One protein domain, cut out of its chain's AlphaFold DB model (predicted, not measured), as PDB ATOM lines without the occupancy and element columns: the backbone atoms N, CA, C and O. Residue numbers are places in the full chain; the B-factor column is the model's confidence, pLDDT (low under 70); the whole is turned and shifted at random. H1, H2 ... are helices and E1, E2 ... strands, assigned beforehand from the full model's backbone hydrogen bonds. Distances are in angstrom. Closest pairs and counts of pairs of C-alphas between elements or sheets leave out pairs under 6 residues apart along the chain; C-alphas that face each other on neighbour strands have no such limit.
ATOM      1  N   SER A  23     181.789 206.616 161.712       82.19
ATOM      2  CA  SER A  23     181.943 205.309 162.370       82.19
ATOM      3  C   SER A  23     181.936 204.154 161.367       82.19
ATOM      4  O   SER A  23     181.388 204.269 160.272       82.19
ATOM      5  N   ASN A  24     182.537 203.018 161.730       83.56
ATOM      6  CA  ASN A  24     182.412 201.794 160.937       83.56
ATOM      7  C   ASN A  24     180.966 201.285 160.992       83.56
ATOM      8  O   ASN A  24     180.393 201.147 162.074       83.56
ATOM      9  N   LEU A  25     180.392 200.972 159.832       84.81
ATOM     10  CA  LEU A  25     179.137 200.239 159.756       84.81
ATOM     11  C   LEU A  25     179.450 198.750 159.916       84.81
ATOM     12  O   LEU A  25     180.164 198.162 159.104       84.81
ATOM     13  N   CYS A  26     178.958 198.157 161.000       85.31
ATOM     14  CA  CYS A  26     179.193 196.750 161.299       85.31
ATOM     15  C   CYS A  26     178.541 195.860 160.233       85.31
ATOM     16  O   CYS A  26     177.409 196.110 159.840       85.31
ATOM     17  N   GLN A  27     179.198 194.770 159.827       86.06
ATOM     18  CA  GLN A  27     178.639 193.822 158.851       86.06
ATOM     19  C   GLN A  27     177.339 193.148 159.328       86.06
ATOM     20  O   GLN A  27     176.542 192.682 158.520       86.06
ATOM     21  N   LYS A  28     177.114 193.112 160.647       88.62
ATOM     22  CA  LYS A  28     175.877 192.608 161.260       88.62
ATOM     23  C   LYS A  28     174.735 193.631 161.237       88.62
ATOM     24  O   LYS A  28     173.604 193.266 161.540       88.62
ATOM     25  N   ASP A  29     175.022 194.897 160.929       85.75
ATOM     26  CA  ASP A  29     174.002 195.933 160.793       85.75
ATOM     27  C   ASP A  29     173.195 195.679 159.504       85.75
ATOM     28  O   ASP A  29     173.800 195.518 158.438       85.75
ATOM     29  N   PRO A  30     171.850 195.655 159.547       86.38
ATOM     30  CA  PRO A  30     171.026 195.478 158.352       86.38
ATOM     31  C   PRO A  30     171.353 196.475 157.230       86.38
ATOM     32  O   PRO A  30     171.317 196.114 156.052       86.38
ATOM     33  N   ALA A  31     171.735 197.709 157.577       84.88
ATOM     34  CA  ALA A  31     172.106 198.729 156.603       84.88
ATOM     35  C   ALA A  31     173.369 198.351 155.816       84.88
ATOM     36  O   ALA A  31     173.511 198.769 154.668       84.88
ATOM     37  N   PHE A  32     174.266 197.535 156.383       85.12
ATOM     38  CA  PHE A  32     175.453 197.061 155.672       85.12
ATOM     39  C   PHE A  32     175.056 196.268 154.430       85.12
ATOM     40  O   PHE A  32     175.520 196.563 153.332       85.12
ATOM     41  N   ARG A  33     174.145 195.301 154.594       86.94
ATOM     42  CA  ARG A  33     173.668 194.438 153.505       86.94
ATOM     43  C   ARG A  33     172.922 195.220 152.435       86.94
ATOM     44  O   ARG A  33     173.050 194.902 151.258       86.94
ATOM     45  N   VAL A  34     172.176 196.250 152.833       87.38
ATOM     46  CA  VAL A  34     171.491 197.145 151.892       87.38
ATOM     47  C   VAL A  34     172.505 197.918 151.047       87.38
ATOM     48  O   VAL A  34     172.399 197.916 149.823       87.38
ATOM     49  N   VAL A  35     173.511 198.538 151.673       86.12
ATOM     50  CA  VAL A  35     174.543 199.304 150.952       86.12
ATOM     51  C   VAL A  35     175.386 198.397 150.052       86.12
ATOM     52  O   VAL A  35     175.656 198.763 148.911       86.12
ATOM     53  N   GLU A  36     175.753 197.209 150.535       86.88
ATOM     54  CA  GLU A  36     176.464 196.186 149.761       86.88
ATOM     55  C   GLU A  36     175.652 195.760 148.528       86.88
ATOM     56  O   GLU A  36     176.145 195.858 147.407       86.88
ATOM     57  N   ALA A  37     174.371 195.415 148.698       87.44
ATOM     58  CA  ALA A  37     173.504 195.026 147.585       87.44
ATOM     59  C   ALA A  37     173.306 196.159 146.562       87.44
ATOM     60  O   ALA A  37     173.356 195.923 145.354       87.44
ATOM     61  N   MET A  38     173.112 197.401 147.024       86.06
ATOM     62  CA  MET A  38     173.022 198.565 146.137       86.06
ATOM     63  C   MET A  38     174.316 198.752 145.346       86.06
ATOM     64  O   MET A  38     174.269 198.998 144.140       86.06
ATOM     65  N   PHE A  39     175.469 198.625 146.006       87.62
ATOM     66  CA  PHE A  39     176.762 198.714 145.347       87.62
ATOM     67  C   PHE A  39     176.909 197.625 144.281       87.62
ATOM     68  O   PHE A  39     177.194 197.963 143.135       87.62
ATOM     69  N   ASP A  40     176.666 196.360 144.619       87.50
ATOM     70  CA  ASP A  40     176.849 195.221 143.712       87.50
ATOM     71  C   ASP A  40     175.898 195.270 142.512       87.50
ATOM     72  O   ASP A  40     176.299 194.966 141.385       87.50
ATOM     73  N   SER A  41     174.660 195.735 142.718       88.69
ATOM     74  CA  SER A  41     173.666 195.853 141.645       88.69
ATOM     75  C   SER A  41     174.121 196.751 140.488       88.69
ATOM     76  O   SER A  41     173.772 196.491 139.342       88.69
ATOM     77  N   GLY A  42     174.967 197.757 140.749       87.56
ATOM     78  CA  GLY A  42     175.512 198.639 139.711       87.56
ATOM     79  C   GLY A  42     176.573 197.990 138.811       87.56
ATOM     80  O   GLY A  42     177.002 198.590 137.822       87.56
ATOM     81  N   TRP A  43     177.028 196.774 139.128       87.06
ATOM     82  CA  TRP A  43     178.057 196.079 138.351       87.06
ATOM     83  C   TRP A  43     177.496 195.093 137.318       87.06
ATOM     84  O   TRP A  43     178.272 194.610 136.493       87.06
ATOM     85  N   ASP A  44     176.174 194.878 137.261       81.44
ATOM     86  CA  ASP A  44     175.471 194.024 136.280       81.44
ATOM     87  C   ASP A  44     176.110 192.629 136.106       81.44
ATOM     88  O   ASP A  44     176.367 192.180 134.986       81.44
ATOM     89  N   GLY A  45     176.469 191.965 137.209       72.25
ATOM     90  CA  GLY A  45     177.107 190.639 137.179       72.25
ATOM     91  C   GLY A  45     178.587 190.631 136.768       72.25
ATOM     92  O   GLY A  45     179.192 189.565 136.676       72.25
ATOM     93  N   LYS A  46     179.205 191.798 136.543       78.06
ATOM     94  CA  LYS A  46     180.663 191.920 136.389       78.06
ATOM     95  C   LYS A  46     181.325 191.919 137.763       78.06
ATOM     96  O   LYS A  46     180.765 192.446 138.719       78.06
ATOM     97  N   ALA A  47     182.551 191.406 137.840       78.25
ATOM     98  CA  ALA A  47     183.359 191.538 139.046       78.25
ATOM     99  C   ALA A  47     183.651 193.026 139.315       78.25
ATOM    100  O   ALA A  47     184.383 193.676 138.564       78.25
ATOM    101  N   GLY A  48     183.023 193.570 140.358       78.88
ATOM    102  CA  GLY A  48     183.344 194.879 140.916       78.88
ATOM    103  C   GLY A  48     184.526 194.810 141.886       78.88
ATOM    104  O   GLY A  48     184.987 193.722 142.241       78.88
ATOM    105  N   PRO A  49     185.050 195.961 142.331       84.00
ATOM    106  CA  PRO A  49     186.061 195.991 143.368       84.00
ATOM    107  C   PRO A  49     185.461 195.509 144.690       84.00
ATOM    108  O   PRO A  49     184.296 195.760 144.996       84.00
ATOM    109  N   LYS A  50     186.287 194.834 145.488       84.69
ATOM    110  CA  LYS A  50     185.893 194.324 146.800       84.69
ATOM    111  C   LYS A  50     185.673 195.481 147.778       84.69
ATOM    112  O   LYS A  50     186.554 196.324 147.948       84.69
ATOM    113  N   ILE A  51     184.535 195.480 148.468       85.19
ATOM    114  CA  ILE A  51     184.280 196.404 149.576       85.19
ATOM    115  C   ILE A  51     185.165 195.996 150.760       85.19
ATOM    116  O   ILE A  51     185.021 194.908 151.314       85.19
ATOM    117  N   GLU A  52     186.096 196.867 151.152       83.44
ATOM    118  CA  GLU A  52     186.905 196.649 152.360       83.44
ATOM    119  C   GLU A  52     186.132 197.013 153.628       83.44
ATOM    120  O   GLU A  52     186.187 196.292 154.622       83.44
ATOM    121  N   LYS A  53     185.463 198.172 153.612       83.69
ATOM    122  CA  LYS A  53     184.763 198.761 154.758       83.69
ATOM    123  C   LYS A  53     183.632 199.663 154.281       83.69
ATOM    124  O   LYS A  53     183.753 200.310 153.242       83.69
ATOM    125  N   ILE A  54     182.588 199.772 155.098       85.75
ATOM    126  CA  ILE A  54     181.519 200.758 154.933       85.75
ATOM    127  C   ILE A  54     181.560 201.691 156.140       85.75
ATOM    128  O   ILE A  54     181.597 201.239 157.283       85.75
ATOM    129  N   LEU A  55     181.584 202.996 155.882       85.81
ATOM    130  CA  LEU A  55     181.651 204.025 156.915       85.81
ATOM    131  C   LEU A  55     180.344 204.820 156.951       85.81
ATOM    132  O   LEU A  55     179.886 205.323 155.924       85.81
ATOM    133  N   LYS A  56     179.761 204.969 158.140       84.44
ATOM    134  CA  LYS A  56     178.578 205.792 158.392       84.44
ATOM    135  C   LYS A  56     179.009 207.181 158.842       84.44
ATOM    136  O   LYS A  56     179.689 207.328 159.853       84.44
ATOM    137  N   ILE A  57     178.561 208.204 158.121       83.19
ATOM    138  CA  ILE A  57     178.691 209.595 158.567       83.19
ATOM    139  C   ILE A  57     177.619 209.866 159.625       83.19
ATOM    140  O   ILE A  57     176.420 209.689 159.362       83.19
ATOM    141  N   ASN A  58     178.060 210.299 160.801       79.50
ATOM    142  CA  ASN A  58     177.229 210.719 161.917       79.50
ATOM    143  C   ASN A  58     177.061 212.238 161.846       79.50
ATOM    144  O   ASN A  58     178.001 212.996 162.086       79.50
ATOM    145  N   HIS A  59     175.862 212.681 161.482       77.88
ATOM    146  CA  HIS A  59     175.523 214.099 161.475       77.88
ATOM    147  C   HIS A  59     175.058 214.539 162.861       77.88
ATOM    148  O   HIS A  59     174.523 213.740 163.632       77.88
ATOM    149  N   ASN A  60     175.248 215.820 163.176       78.06
ATOM    150  CA  ASN A  60     174.685 216.389 164.394       78.06
ATOM    151  C   ASN A  60     173.153 216.491 164.297       78.06
ATOM    152  O   ASN A  60     172.578 216.502 163.205       78.06
ATOM    153  N   ILE A  61     172.507 216.618 165.456       80.88
ATOM    154  CA  ILE A  61     171.045 216.694 165.582       80.88
ATOM    155  C   ILE A  61     170.461 217.844 164.745       80.88
ATOM    156  O   ILE A  61     169.403 217.689 164.149       80.88
ATOM    157  N   GLY A  62     171.158 218.980 164.628       80.88
ATOM    158  CA  GLY A  62     170.683 220.127 163.847       80.88
ATOM    159  C   GLY A  62     170.632 219.877 162.334       80.88
ATOM    160  O   GLY A  62     169.740 220.380 161.658       80.88
ATOM    161  N   VAL A  63     171.564 219.095 161.781       77.94
ATOM    162  CA  VAL A  63     171.519 218.669 160.369       77.94
ATOM    163  C   VAL A  63     170.379 217.675 160.149       77.94
ATOM    164  O   VAL A  63     169.657 217.803 159.166       77.94
ATOM    165  N   LEU A  64     170.189 216.728 161.074       80.88
ATOM    166  CA  LEU A  64     169.101 215.746 160.996       80.88
ATOM    167  C   LEU A  64     167.724 216.421 161.069       80.88
ATOM    168  O   LEU A  64     166.875 216.151 160.231       80.88
ATOM    169  N   LYS A  65     167.541 217.379 161.985       82.44
ATOM    170  CA  LYS A  65     166.285 218.128 162.120       82.44
ATOM    171  C   LYS A  65     165.932 218.907 160.850       82.44
ATOM    172  O   LYS A  65     164.813 218.808 160.367       82.44
ATOM    173  N   ARG A  66     166.899 219.629 160.265       82.06
ATOM    174  CA  ARG A  66     166.693 220.346 158.990       82.06
ATOM    175  C   ARG A  66     166.307 219.399 157.852       82.06
ATOM    176  O   ARG A  66     165.507 219.764 156.996       82.06
ATOM    177  N   PHE A  67     166.883 218.198 157.836       77.88
ATOM    178  CA  PHE A  67     166.543 217.167 156.859       77.88
ATOM    179  C   PHE A  67     165.099 216.675 157.034       77.88
ATOM    180  O   PHE A  67     164.354 216.622 156.059       77.88
ATOM    181  N   GLU A  68     164.690 216.370 158.265       82.44
ATOM    182  CA  GLU A  68     163.326 215.933 158.589       82.44
ATOM    183  C   GLU A  68     162.282 217.017 158.268       82.44
ATOM    184  O   GLU A  68     161.279 216.726 157.617       82.44
ATOM    185  N   GLU A  69     162.558 218.280 158.617       84.50
ATOM    186  CA  GLU A  69     161.695 219.427 158.294       84.50
ATOM    187  C   GLU A  69     161.539 219.607 156.771       84.50
ATOM    188  O   GLU A  69     160.430 219.779 156.261       84.50
ATOM    189  N   TYR A  70     162.633 219.516 156.005       82.19
ATOM    190  CA  TYR A  70     162.578 219.598 154.540       82.19
ATOM    191  C   TYR A  70     161.799 218.429 153.914       82.19
ATOM    192  O   TYR A  70     161.019 218.623 152.974       82.19
ATOM    193  N   MET A  71     161.995 217.215 154.436       79.88
ATOM    194  CA  MET A  71     161.258 216.025 154.015       79.88
ATOM    195  C   MET A  71     159.752 216.220 154.199       79.88
ATOM    196  O   MET A  71     158.989 215.958 153.270       79.88
ATOM    197  N   GLU A  72     159.322 216.725 155.354       82.88
ATOM    198  CA  GLU A  72     157.912 216.983 155.650       82.88
ATOM    199  C   GLU A  72     157.304 218.032 154.705       82.88
ATOM    200  O   GLU A  72     156.225 217.815 154.141       82.88
ATOM    201  N   ILE A  73     158.027 219.126 154.443       83.81
ATOM    202  CA  ILE A  73     157.610 220.161 153.484       83.81
ATOM    203  C   ILE A  73     157.442 219.563 152.081       83.81
ATOM    204  O   ILE A  73     156.450 219.831 151.400       83.81
ATOM    205  N   THR A  74     158.398 218.745 151.642       79.62
ATOM    206  CA  THR A  74     158.385 218.138 150.305       79.62
ATOM    207  C   THR A  74     157.241 217.140 150.151       79.62
ATOM    208  O   THR A  74     156.529 217.173 149.145       79.62
ATOM    209  N   LYS A  75     157.004 216.290 151.155       81.50
ATOM    210  CA  LYS A  75     155.878 215.342 151.166       81.50
ATOM    211  C   LYS A  75     154.537 216.073 151.131       81.50
ATOM    212  O   LYS A  75     153.680 215.743 150.315       81.50
ATOM    213  N   SER A  76     154.399 217.135 151.925       80.50
ATOM    214  CA  SER A  76     153.180 217.955 151.975       80.50
ATOM    215  C   SER A  76     152.877 218.632 150.636       80.50
ATOM    216  O   SER A  76     151.744 218.602 150.164       80.50
ATOM    217  N   LYS A  77     153.897 219.194 149.973       80.12
ATOM    218  CA  LYS A  77     153.747 219.841 148.656       80.12
ATOM    219  C   LYS A  77     153.480 218.853 147.520       80.12
ATOM    220  O   LYS A  77     152.867 219.220 146.523       80.12
ATOM    221  N   SER A  78     153.950 217.615 147.649       76.69
ATOM    222  CA  SER A  78     153.894 216.613 146.581       76.69
ATOM    223  C   SER A  78     152.752 215.604 146.724       76.69
ATOM    224  O   SER A  78     152.542 214.800 145.811       76.69
ATOM    225  N   ALA A  79     151.972 215.692 147.809       73.06
ATOM    226  CA  ALA A  79     150.868 214.791 148.140       73.06
ATOM    227  C   ALA A  79     149.869 214.585 146.988       73.06
ATOM    228  O   ALA A  79     149.410 213.469 146.759       73.06
ATOM    229  N   ASN A  80     149.596 215.644 146.217       74.50
ATOM    230  CA  ASN A  80     148.657 215.610 145.090       74.50
ATOM    231  C   ASN A  80     149.331 215.398 143.720       74.50
ATOM    232  O   ASN A  80     148.639 215.316 142.710       74.50
ATOM    233  N   ILE A  81     150.666 215.339 143.666       77.38
ATOM    234  CA  ILE A  81     151.444 215.330 142.415       77.38
ATOM    235  C   ILE A  81     152.046 213.947 142.157       77.38
ATOM    236  O   ILE A  81     152.004 213.440 141.038       77.38
ATOM    237  N   SER A  82     152.619 213.315 143.181       74.75
ATOM    238  CA  SER A  82     153.274 212.017 143.033       74.75
ATOM    239  C   SER A  82     153.217 211.234 144.330       74.75
ATOM    240  O   SER A  82     153.784 211.647 145.338       74.75
ATOM    241  N   ARG A  83     152.618 210.037 144.277       71.75
ATOM    242  CA  ARG A  83     152.611 209.097 145.411       71.75
ATOM    243  C   ARG A  83     154.022 208.768 145.900       71.75
ATOM    244  O   ARG A  83     154.215 208.611 147.096       71.75
ATOM    245  N   LYS A  84     155.006 208.704 144.996       68.75
ATOM    246  CA  LYS A  84     156.402 208.450 145.371       68.75
ATOM    247  C   LYS A  84     156.978 209.611 146.184       68.75
ATOM    248  O   LYS A  84     157.516 209.383 147.256       68.75
ATOM    249  N   LEU A  85     156.809 210.848 145.713       68.81
ATOM    250  CA  LEU A  85     157.297 212.032 146.430       68.81
ATOM    251  C   LEU A  85     156.545 212.262 147.751       68.81
ATOM    252  O   LEU A  85     157.131 212.726 148.722       68.81
ATOM    253  N   ALA A  86     155.267 211.885 147.811       67.31
ATOM    254  CA  ALA A  86     154.458 211.982 149.021       67.31
ATOM    255  C   ALA A  86     154.917 211.011 150.126       67.31
ATOM    256  O   ALA A  86     154.802 211.322 151.309       67.31
ATOM    257  N   VAL A  87     155.440 209.838 149.749       64.75
ATOM    258  CA  VAL A  87     155.886 208.796 150.688       64.75
ATOM    259  C   VAL A  87     157.369 208.950 151.020       64.75
ATOM    260  O   VAL A  87     157.728 209.041 152.198       64.75
ATOM    261  N   ASP A  88     158.214 209.062 149.997       63.62
ATOM    262  CA  ASP A  88     159.676 209.061 150.123       63.62
ATOM    263  C   ASP A  88     160.266 210.481 150.197       63.62
ATOM    264  O   ASP A  88     161.448 210.655 150.474       63.62
ATOM    265  N   GLY A  89     159.471 211.530 149.956       65.44
ATOM    266  CA  GLY A  89     160.020 212.861 149.693       65.44
ATOM    267  C   GLY A  89     160.804 212.890 148.373       65.44
ATOM    268  O   GLY A  89     160.631 212.033 147.507       65.44
ATOM    269  N   ASN A  90     161.704 213.863 148.220       68.50
ATOM    270  CA  ASN A  90     162.711 213.862 147.148       68.50
ATOM    271  C   ASN A  90     163.985 213.094 147.566       68.50
ATOM    272  O   ASN A  90     165.088 213.401 147.112       68.50
ATOM    273  N   GLU A  91     163.868 212.128 148.486       71.75
ATOM    274  CA  GLU A  91     165.013 211.347 148.940       71.75
ATOM    275  C   GLU A  91     165.465 210.381 147.840       71.75
ATOM    276  O   GLU A  91     164.712 209.537 147.348       71.75
ATOM    277  N   LEU A  92     166.731 210.501 147.444       72.81
ATOM    278  CA  LEU A  92     167.350 209.620 146.465       72.81
ATOM    279  C   LEU A  92     168.719 209.176 146.961       72.81
ATOM    280  O   LEU A  92     169.608 209.985 147.229       72.81
ATOM    281  N   LEU A  93     168.917 207.862 147.001       75.94
ATOM    282  CA  LEU A  93     170.240 207.290 147.194       75.94
ATOM    283  C   LEU A  93     171.013 207.385 145.882       75.94
ATOM    284  O   LEU A  93     170.613 206.852 144.844       75.94
ATOM    285  N   ARG A  94     172.128 208.109 145.933       81.75
ATOM    286  CA  ARG A  94     173.040 208.295 144.812       81.75
ATOM    287  C   ARG A  94     174.448 207.913 145.236       81.75
ATOM    288  O   ARG A  94     174.860 208.067 146.384       81.75
ATOM    289  N   PHE A  95     175.202 207.455 144.259       82.69
ATOM    290  CA  PHE A  95     176.615 207.191 144.361       82.69
ATOM    291  C   PHE A  95     177.402 208.398 143.887       82.69
ATOM    292  O   PHE A  95     177.220 208.888 142.771       82.69
ATOM    293  N   HIS A  96     178.308 208.844 144.739       82.75
ATOM    294  CA  HIS A  96     179.300 209.836 144.397       82.75
ATOM    295  C   HIS A  96     180.668 209.227 144.654       82.75
ATOM    296  O   HIS A  96     180.918 208.750 145.756       82.75
ATOM    297  N   GLY A  97     181.517 209.210 143.632       83.12
ATOM    298  CA  GLY A  97     182.877 208.725 143.770       83.12
ATOM    299  C   GLY A  97     183.806 209.880 144.125       83.12
ATOM    300  O   GLY A  97     183.799 210.896 143.443       83.12
ATOM    301  N   ALA A  98     184.643 209.688 145.141       83.69
ATOM    302  CA  ALA A  98     185.655 210.658 145.542       83.69
ATOM    303  C   ALA A  98     186.957 209.968 145.963       83.69
ATOM    304  O   ALA A  98     186.961 208.798 146.357       83.69
ATOM    305  N   THR A  99     188.062 210.712 145.909       83.88
ATOM    306  CA  THR A  99     189.375 210.250 146.367       83.88
ATOM    307  C   THR A  99     189.522 210.355 147.884       83.88
ATOM    308  O   THR A  99     189.012 211.276 148.533       83.88
ATOM    309  N   VAL A 100     190.286 209.423 148.454       83.44
ATOM    310  CA  VAL A 100     190.720 209.453 149.853       83.44
ATOM    311  C   VAL A 100     192.243 209.552 149.887       83.44
ATOM    312  O   VAL A 100     192.943 208.664 149.405       83.44
ATOM    313  N   THR A 101     192.763 210.637 150.466       86.00
ATOM    314  CA  THR A 101     194.214 210.894 150.598       86.00
ATOM    315  C   THR A 101     194.660 210.969 152.062       86.00
ATOM    316  O   THR A 101     195.679 211.579 152.395       86.00
ATOM    317  N   CYS A 102     193.853 210.420 152.969       84.69
ATOM    318  CA  CYS A 102     194.132 210.342 154.397       84.69
ATOM    319  C   CYS A 102     193.771 208.953 154.933       84.69
ATOM    320  O   CYS A 102     193.225 208.115 154.220       84.69
ATOM    321  N   SER A 103     194.052 208.716 156.209       84.06
ATOM    322  CA  SER A 103     193.812 207.430 156.873       84.06
ATOM    323  C   SER A 103     192.369 207.254 157.369       84.06
ATOM    324  O   SER A 103     192.153 206.523 158.332       84.06
ATOM    325  N   LEU A 104     191.382 207.935 156.769       81.88
ATOM    326  CA  LEU A 104     189.977 207.829 157.181       81.88
ATOM    327  C   LEU A 104     189.524 206.360 157.132       81.88
ATOM    328  O   LEU A 104     189.683 205.695 156.109       81.88
ATOM    329  N   GLY A 105     188.982 205.848 158.242       74.19
ATOM    330  CA  GLY A 105     188.565 204.445 158.356       74.19
ATOM    331  C   GLY A 105     189.697 203.438 158.611       74.19
ATOM    332  O   GLY A 105     189.429 202.238 158.728       74.19
ATOM    333  N   ASN A 106     190.953 203.880 158.737       72.94
ATOM    334  CA  ASN A 106     192.060 203.059 159.235       72.94
ATOM    335  C   ASN A 106     192.271 203.337 160.742       72.94
ATOM    336  O   ASN A 106     192.220 204.487 161.168       72.94
ATOM    337  N   ASN A 107     192.534 202.296 161.541       63.03
ATOM    338  CA  ASN A 107     192.921 202.378 162.964       63.03
ATOM    339  C   ASN A 107     191.991 203.224 163.864       63.03
ATOM    340  O   ASN A 107     192.471 204.068 164.615       63.03
ATOM    341  N   GLU A 108     190.670 203.031 163.774       63.47
ATOM    342  CA  GLU A 108     189.659 203.783 164.552       63.47
ATOM    343  C   GLU A 108     189.676 205.314 164.345       63.47
ATOM    344  O   GLU A 108     189.009 206.064 165.066       63.47
ATOM    345  N   LEU A 109     190.388 205.809 163.321       61.88
ATOM    346  CA  LEU A 109     190.343 207.216 162.941       61.88
ATOM    347  C   LEU A 109     188.981 207.541 162.328       61.88
ATOM    348  O   LEU A 109     188.708 207.321 161.146       61.88
ATOM    349  N   SER A 110     188.147 208.113 163.182       69.81
ATOM    350  CA  SER A 110     186.782 208.561 162.918       69.81
ATOM    351  C   SER A 110     186.674 210.035 162.522       69.81
ATOM    352  O   SER A 110     185.577 210.571 162.344       69.81
ATOM    353  N   ARG A 111     187.817 210.722 162.415       80.12
ATOM    354  CA  ARG A 111     187.881 212.157 162.130       80.12
ATOM    355  C   ARG A 111     188.249 212.403 160.677       80.12
ATOM    356  O   ARG A 111     189.213 211.845 160.157       80.12
ATOM    357  N   ILE A 112     187.494 213.291 160.044       84.38
ATOM    358  CA  ILE A 112     187.824 213.826 158.725       84.38
ATOM    359  C   ILE A 112     189.044 214.750 158.821       84.38
ATOM    360  O   ILE A 112     189.247 215.421 159.831       84.38
ATOM    361  N   CYS A 113     189.868 214.782 157.776       87.00
ATOM    362  CA  CYS A 113     191.012 215.692 157.696       87.00
ATOM    363  C   CYS A 113     190.635 217.015 157.009       87.00
ATOM    364  O   CYS A 113     189.660 217.077 156.261       87.00
ATOM    365  N   SER A 114     191.465 218.043 157.188       88.06
ATOM    366  CA  SER A 114     191.285 219.360 156.554       88.06
ATOM    367  C   SER A 114     192.001 219.504 155.203       88.06
ATOM    368  O   SER A 114     192.118 220.609 154.693       88.06
ATOM    369  N   LYS A 115     192.534 218.416 154.626       87.06
ATOM    370  CA  LYS A 115     193.251 218.476 153.343       87.06
ATOM    371  C   LYS A 115     192.258 218.624 152.191       87.06
ATOM    372  O   LYS A 115     191.383 217.775 152.034       87.06
ATOM    373  N   GLU A 116     192.460 219.626 151.342       85.56
ATOM    374  CA  GLU A 116     191.635 219.845 150.143       85.56
ATOM    375  C   GLU A 116     191.813 218.757 149.081       85.56
ATOM    376  O   GLU A 116     190.881 218.456 148.340       85.56
ATOM    377  N   SER A 117     192.964 218.079 149.075       86.06
ATOM    378  CA  SER A 117     193.214 216.910 148.226       86.06
ATOM    379  C   SER A 117     192.365 215.687 148.600       86.06
ATOM    380  O   SER A 117     192.266 214.753 147.810       86.06
ATOM    381  N   CYS A 118     191.781 215.651 149.804       85.75
ATOM    382  CA  CYS A 118     190.953 214.535 150.247       85.75
ATOM    383  C   CYS A 118     189.489 214.798 149.883       85.75
ATOM    384  O   CYS A 118     188.751 215.400 150.669       85.75
ATOM    385  N   GLY A 119     189.071 214.327 148.703       83.25
ATOM    386  CA  GLY A 119     187.721 214.540 148.175       83.25
ATOM    387  C   GLY A 119     186.625 214.105 149.146       83.25
ATOM    388  O   GLY A 119     185.705 214.874 149.414       83.25
ATOM    389  N   VAL A 120     186.770 212.933 149.773       82.94
ATOM    390  CA  VAL A 120     185.794 212.447 150.764       82.94
ATOM    391  C   VAL A 120     185.684 213.393 151.959       82.94
ATOM    392  O   VAL A 120     184.586 213.815 152.307       82.94
ATOM    393  N   CYS A 121     186.799 213.776 152.587       84.12
ATOM    394  CA  CYS A 121     186.745 214.672 153.745       84.12
ATOM    395  C   CYS A 121     186.242 216.075 153.385       84.12
ATOM    396  O   CYS A 121     185.613 216.710 154.228       84.12
ATOM    397  N   ARG A 122     186.513 216.563 152.167       84.19
ATOM    398  CA  ARG A 122     185.965 217.830 151.669       84.19
ATOM    399  C   ARG A 122     184.448 217.747 151.546       84.19
ATOM    400  O   ARG A 122     183.755 218.558 152.147       84.19
ATOM    401  N   MET A 123     183.932 216.708 150.893       81.19
ATOM    402  CA  MET A 123     182.490 216.493 150.788       81.19
ATOM    403  C   MET A 123     181.802 216.406 152.145       81.19
ATOM    404  O   MET A 123     180.809 217.089 152.358       81.19
ATOM    405  N   VAL A 124     182.327 215.607 153.083       80.25
ATOM    406  CA  VAL A 124     181.698 215.463 154.407       80.25
ATOM    407  C   VAL A 124     181.597 216.808 155.140       80.25
ATOM    408  O   VAL A 124     180.614 217.030 155.839       80.25
ATOM    409  N   ARG A 125     182.568 217.720 154.963       80.69
ATOM    410  CA  ARG A 125     182.509 219.084 155.524       80.69
ATOM    411  C   ARG A 125     181.438 219.951 154.865       80.69
ATOM    412  O   ARG A 125     180.832 220.771 155.549       80.69
ATOM    413  N   LEU A 126     181.231 219.783 153.561       75.69
ATOM    414  CA  LEU A 126     180.245 220.550 152.799       75.69
ATOM    415  C   LEU A 126     178.811 220.089 153.078       75.69
ATOM    416  O   LEU A 126     177.894 220.910 153.014       75.69
ATOM    417  N   VAL A 127     178.601 218.817 153.439       68.69
ATOM    418  CA  VAL A 127     177.274 218.292 153.795       68.69
ATOM    419  C   VAL A 127     176.709 219.062 154.997       68.69
ATOM    420  O   VAL A 127     177.133 218.884 156.137       68.69
ATOM    421  N   GLY A 128     175.720 219.920 154.728       57.22
ATOM    422  CA  GLY A 128     175.048 220.768 155.717       57.22
ATOM    423  C   GLY A 128     175.434 222.252 155.674       57.22
ATOM    424  O   GLY A 128     174.805 223.033 156.400       57.22
ATOM    425  N   SER A 129     176.410 222.628 154.838       57.47
ATOM    426  CA  SER A 129     176.711 224.017 154.465       57.47
ATOM    427  C   SER A 129     175.817 224.461 153.299       57.47
ATOM    428  O   SER A 129     175.466 223.650 152.451       57.47
ATOM    429  N   ALA A 130     175.418 225.735 153.269       50.16
ATOM    430  CA  ALA A 130     174.486 226.286 152.275       50.16
ATOM    431  C   ALA A 130     175.102 226.493 150.870       50.16
ATOM    432  O   ALA A 130     174.502 227.154 150.031       50.16
ATOM    433  N   GLY A 131     176.318 225.988 150.633       50.28
ATOM    434  CA  GLY A 131     177.020 226.119 149.361       50.28
ATOM    435  C   GLY A 131     176.696 224.949 148.441       50.28
ATOM    436  O   GLY A 131     177.167 223.834 148.665       50.28
ATOM    437  N   GLU A 132     175.899 225.211 147.410       51.09
ATOM    438  CA  GLU A 132     175.585 224.258 146.349       51.09
ATOM    439  C   GLU A 132     176.770 224.143 145.387       51.09
ATOM    440  O   GLU A 132     176.877 224.859 144.395       51.09
ATOM    441  N   GLU A 133     177.692 223.229 145.674       53.34
ATOM    442  CA  GLU A 133     178.564 222.704 144.627       53.34
ATOM    443  C   GLU A 133     177.843 221.501 144.012       53.34
ATOM    444  O   GLU A 133     177.584 220.512 144.704       53.34
ATOM    445  N   SER A 134     177.456 221.578 142.730       56.44
ATOM    446  CA  SER A 134     176.793 220.456 142.059       56.44
ATOM    447  C   SER A 134     177.774 219.285 141.970       56.44
ATOM    448  O   SER A 134     178.673 219.259 141.126       56.44
ATOM    449  N   VAL A 135     177.645 218.313 142.867       63.94
ATOM    450  CA  VAL A 135     178.569 217.186 142.907       63.94
ATOM    451  C   VAL A 135     178.068 216.096 141.960       63.94
ATOM    452  O   VAL A 135     176.978 215.552 142.134       63.94
ATOM    453  N   ALA A 136     178.870 215.745 140.951       71.75
ATOM    454  CA  ALA A 136     178.490 214.751 139.950       71.75
ATOM    455  C   ALA A 136     178.151 213.398 140.603       71.75
ATOM    456  O   ALA A 136     179.026 212.685 141.097       71.75
ATOM    457  N   SER A 137     176.875 213.015 140.588       77.69
ATOM    458  CA  SER A 137     176.384 211.781 141.205       77.69
ATOM    459  C   SER A 137     175.853 210.790 140.159       77.69
ATOM    460  O   SER A 137     175.762 211.091 138.964       77.69
ATOM    461  N   SER A 138     175.612 209.548 140.567       80.44
ATOM    462  CA  SER A 138     175.162 208.446 139.711       80.44
ATOM    463  C   SER A 138     174.182 207.559 140.475       80.44
ATOM    464  O   SER A 138     174.279 207.432 141.687       80.44
ATOM    465  N   ASN A 139     173.239 206.920 139.790       83.12
ATOM    466  CA  ASN A 139     172.438 205.825 140.359       83.12
ATOM    467  C   ASN A 139     173.160 204.464 140.302       83.12
ATOM    468  O   ASN A 139     172.692 203.496 140.882       83.12
ATOM    469  N   ASP A 140     174.287 204.398 139.598       85.75
ATOM    470  CA  ASP A 140     175.067 203.190 139.332       85.75
ATOM    471  C   ASP A 140     176.479 203.370 139.924       85.75
ATOM    472  O   ASP A 140     177.176 204.358 139.639       85.75
ATOM    473  N   SER A 141     176.872 202.433 140.790       85.38
ATOM    474  CA  SER A 141     178.138 202.425 141.535       85.38
ATOM    475  C   SER A 141     179.349 202.283 140.608       85.38
ATOM    476  O   SER A 141     180.358 202.961 140.799       85.38
ATOM    477  N   ARG A 142     179.241 201.479 139.545       87.56
ATOM    478  CA  ARG A 142     180.269 201.295 138.514       87.56
ATOM    479  C   ARG A 142     180.494 202.580 137.721       87.56
ATOM    480  O   ARG A 142     181.637 202.916 137.413       87.56
ATOM    481  N   ARG A 143     179.440 203.332 137.396       87.06
ATOM    482  CA  ARG A 143     179.548 204.654 136.755       87.06
ATOM    483  C   ARG A 143     180.238 205.657 137.676       87.06
ATOM    484  O   ARG A 143     181.130 206.360 137.210       87.06
ATOM    485  N   ALA A 144     179.878 205.693 138.961       84.75
ATOM    486  CA  ALA A 144     180.554 206.542 139.946       84.75
ATOM    487  C   ALA A 144     182.044 206.173 140.086       84.75
ATOM    488  O   ALA A 144     182.904 207.046 140.020       84.75
ATOM    489  N   HIS A 145     182.353 204.876 140.174       83.94
ATOM    490  CA  HIS A 145     183.717 204.349 140.230       83.94
ATOM    491  C   HIS A 145     184.550 204.753 139.004       83.94
ATOM    492  O   HIS A 145     185.666 205.248 139.144       83.94
ATOM    493  N   ARG A 146     184.003 204.584 137.791       83.25
ATOM    494  CA  ARG A 146     184.694 204.904 136.530       83.25
ATOM    495  C   ARG A 146     185.058 206.378 136.378       83.25
ATOM    496  O   ARG A 146     186.015 206.676 135.673       83.25
ATOM    497  N   ARG A 147     184.281 207.292 136.966       80.56
ATOM    498  CA  ARG A 147     184.584 208.731 136.912       80.56
ATOM    499  C   ARG A 147     185.871 209.030 137.677       80.56
ATOM    500  O   ARG A 147     186.821 209.539 137.097       80.56
ATOM    501  N   VAL A 148     185.941 208.571 138.924       77.31
ATOM    502  CA  VAL A 148     187.104 208.802 139.796       77.31
ATOM    503  C   VAL A 148     188.369 208.156 139.245       77.31
ATOM    504  O   VAL A 148     189.434 208.766 139.272       77.31
ATOM    505  N   THR A 149     188.278 206.928 138.727       76.06
ATOM    506  CA  THR A 149     189.466 206.219 138.227       76.06
ATOM    507  C   THR A 149     190.036 206.841 136.957       76.06
ATOM    508  O   THR A 149     191.255 206.875 136.808       76.06
ATOM    509  N   LYS A 150     189.189 207.391 136.077       71.00
ATOM    510  CA  LYS A 150     189.640 208.135 134.891       71.00
ATOM    511  C   LYS A 150     190.298 209.468 135.240       71.00
ATOM    512  O   LYS A 150     191.263 209.840 134.589       71.00
ATOM    513  N   GLU A 151     189.774 210.174 136.237       66.50
ATOM    514  CA  GLU A 151     190.256 211.508 136.614       66.50
ATOM    515  C   GLU A 151     191.534 211.466 137.454       66.50
ATOM    516  O   GLU A 151     192.357 212.371 137.363       66.50
ATOM    517  N   CYS A 152     191.710 210.436 138.283       59.31
ATOM    518  CA  CYS A 152     192.778 210.427 139.282       59.31
ATOM    519  C   CYS A 152     193.875 209.383 139.035       59.31
ATOM    520  O   CYS A 152     194.932 209.495 139.644       59.31
ATOM    521  N   GLY A 153     193.684 208.372 138.178       54.97
ATOM    522  CA  GLY A 153     194.716 207.356 137.909       54.97
ATOM    523  C   GLY A 153     195.179 206.547 139.136       54.97
ATOM    524  O   GLY A 153     196.161 205.813 139.046       54.97
ATOM    525  N   VAL A 154     194.501 206.667 140.288       53.31
ATOM    526  CA  VAL A 154     194.900 206.038 141.558       53.31
ATOM    527  C   VAL A 154     193.995 204.856 141.898       53.31
ATOM    528  O   VAL A 154     192.772 204.967 141.857       53.31
ATOM    529  N   ASN A 155     194.604 203.766 142.370       49.88
ATOM    530  CA  ASN A 155     193.953 202.585 142.957       49.88
ATOM    531  C   ASN A 155     193.393 202.823 144.381       49.88
ATOM    532  O   ASN A 155     193.262 201.882 145.163       49.88
ATOM    533  N   ASN A 156     193.105 204.070 144.767       46.22
ATOM    534  CA  ASN A 156     192.755 204.385 146.151       46.22
ATOM    535  C   ASN A 156     191.261 204.230 146.438       46.22
ATOM    536  O   ASN A 156     190.411 204.491 145.593       46.22
ATOM    537  N   LYS A 157     190.986 203.832 147.686       51.00
ATOM    538  CA  LYS A 157     189.683 203.569 148.310       51.00
ATOM    539  C   LYS A 157     188.615 204.570 147.860       51.00
ATOM    540  O   LYS A 157     188.737 205.768 148.110       51.00
ATOM    541  N   ILE A 158     187.569 204.059 147.213       52.53
ATOM    542  CA  ILE A 158     186.459 204.855 146.686       52.53
ATOM    543  C   ILE A 158     185.323 204.795 147.698       52.53
ATOM    544  O   ILE A 158     184.824 203.721 148.026       52.53
ATOM    545  N   TYR A 159     184.922 205.960 148.195       54.19
ATOM    546  CA  TYR A 159     183.700 206.090 148.974       54.19
ATOM    547  C   TYR A 159     182.509 206.068 148.027       54.19
ATOM    548  O   TYR A 159     182.502 206.794 147.036       54.19
ATOM    549  N   ILE A 160     181.523 205.230 148.330       52.09
ATOM    550  CA  ILE A 160     180.288 205.112 147.571       52.09
ATOM    551  C   ILE A 160     179.134 205.084 148.584       52.09
ATOM    552  O   ILE A 160     178.840 204.046 149.168       52.09
ATOM    553  N   GLY A 161     178.490 206.236 148.794       41.84
ATOM    554  CA  GLY A 161     177.141 206.312 149.370       41.84
ATOM    555  C   GLY A 161     176.966 207.133 150.653       41.84
ATOM    556  O   GLY A 161     177.337 206.702 151.743       41.84
TER     557      GLY A 161
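This is residues 23 to 161 of the 168 residues of the protein "Ribonuclease P family protein, putative isoform 1" of Hibiscus syriacus (UniProt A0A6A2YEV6). A helical hairpin, H2 and H3, lies off to one side of a body rich in loops. In that body H1 and H5 meet at their ends to make a corner, and the short strand E1, H4 and long stretches without a named element make up the rest. The printed part has 139 residues, with five named helices and one named strand in the order H1, E1, H2, H3, H4, H5. The class is mostly helix, though under half of the residues are in named elements: helices hold 56 and the strand 3. The whole is compact, with a radius of gyration of the C-alphas of 16.4 A, and the C-alphas span 47 by 37 by 33 A.

H1 covers residues 30 to 41, 16.9 A from first to last C-alpha, and begins at C-alpha 30 at (171.026, 195.478, 158.352). E1 is residues 55 to 57. H2, residues 61 to 78, is the longest helix, 25.6 A from C-alpha 61 at (171.045, 216.694, 165.582) to C-alpha 78. H3 is residues 83 to 88 and H4 is residues 119 to 126, 10.6 A long. H5, residues 141 to 152, is 16.8 A long and ends at C-alpha 152 at (192.778, 210.427, 139.282).

H1 and H5 touch only at their ends, through residues 38 to 41 of H1 and residue 141 of H5; their closest C-alphas, those of Phe 39 and Ser 141, are 5.5 A apart. Their lines are only just about perpendicular, at 72 degrees. E1 pairs with no named strand, but residues 23 to 24 pair antiparallel with its residues 55 to 56. The closest C-alphas of E1 and H4, those of Ile 57 and Val 124, are 7.8 A apart. H4 touches no helix. H2 and H3 form a helical hairpin at a shallow tilt of 5 degrees, opposite ways. H2 touches H3 with residues 74 to 78 alone, and the closest C-alphas, those of Lys 75 and Ala 86, are 4.2 A apart. Among the pairs that stay apart are H2 and H4, H2 and H5, and H3 and H5. Every O i to N i+4 pair is within hydrogen-bond range in H1, H2, H3 and H4; in H5 it is 7 of 8.

The two C-alphas farthest apart, those of Asn 80 and Asn 107, are 49.5 A apart. The printed part has no cut. The links H1 to E1, H3 to H4 and H4 to H5 are long, with 13, 30 and 14 residues; E1 to H2 and H2 to H3 are tight. The mean pLDDT of the printed part is 76.8, and 31 residues are under 70: 84 to 90, 107 to 110, 127 to 135 and 151 to 161.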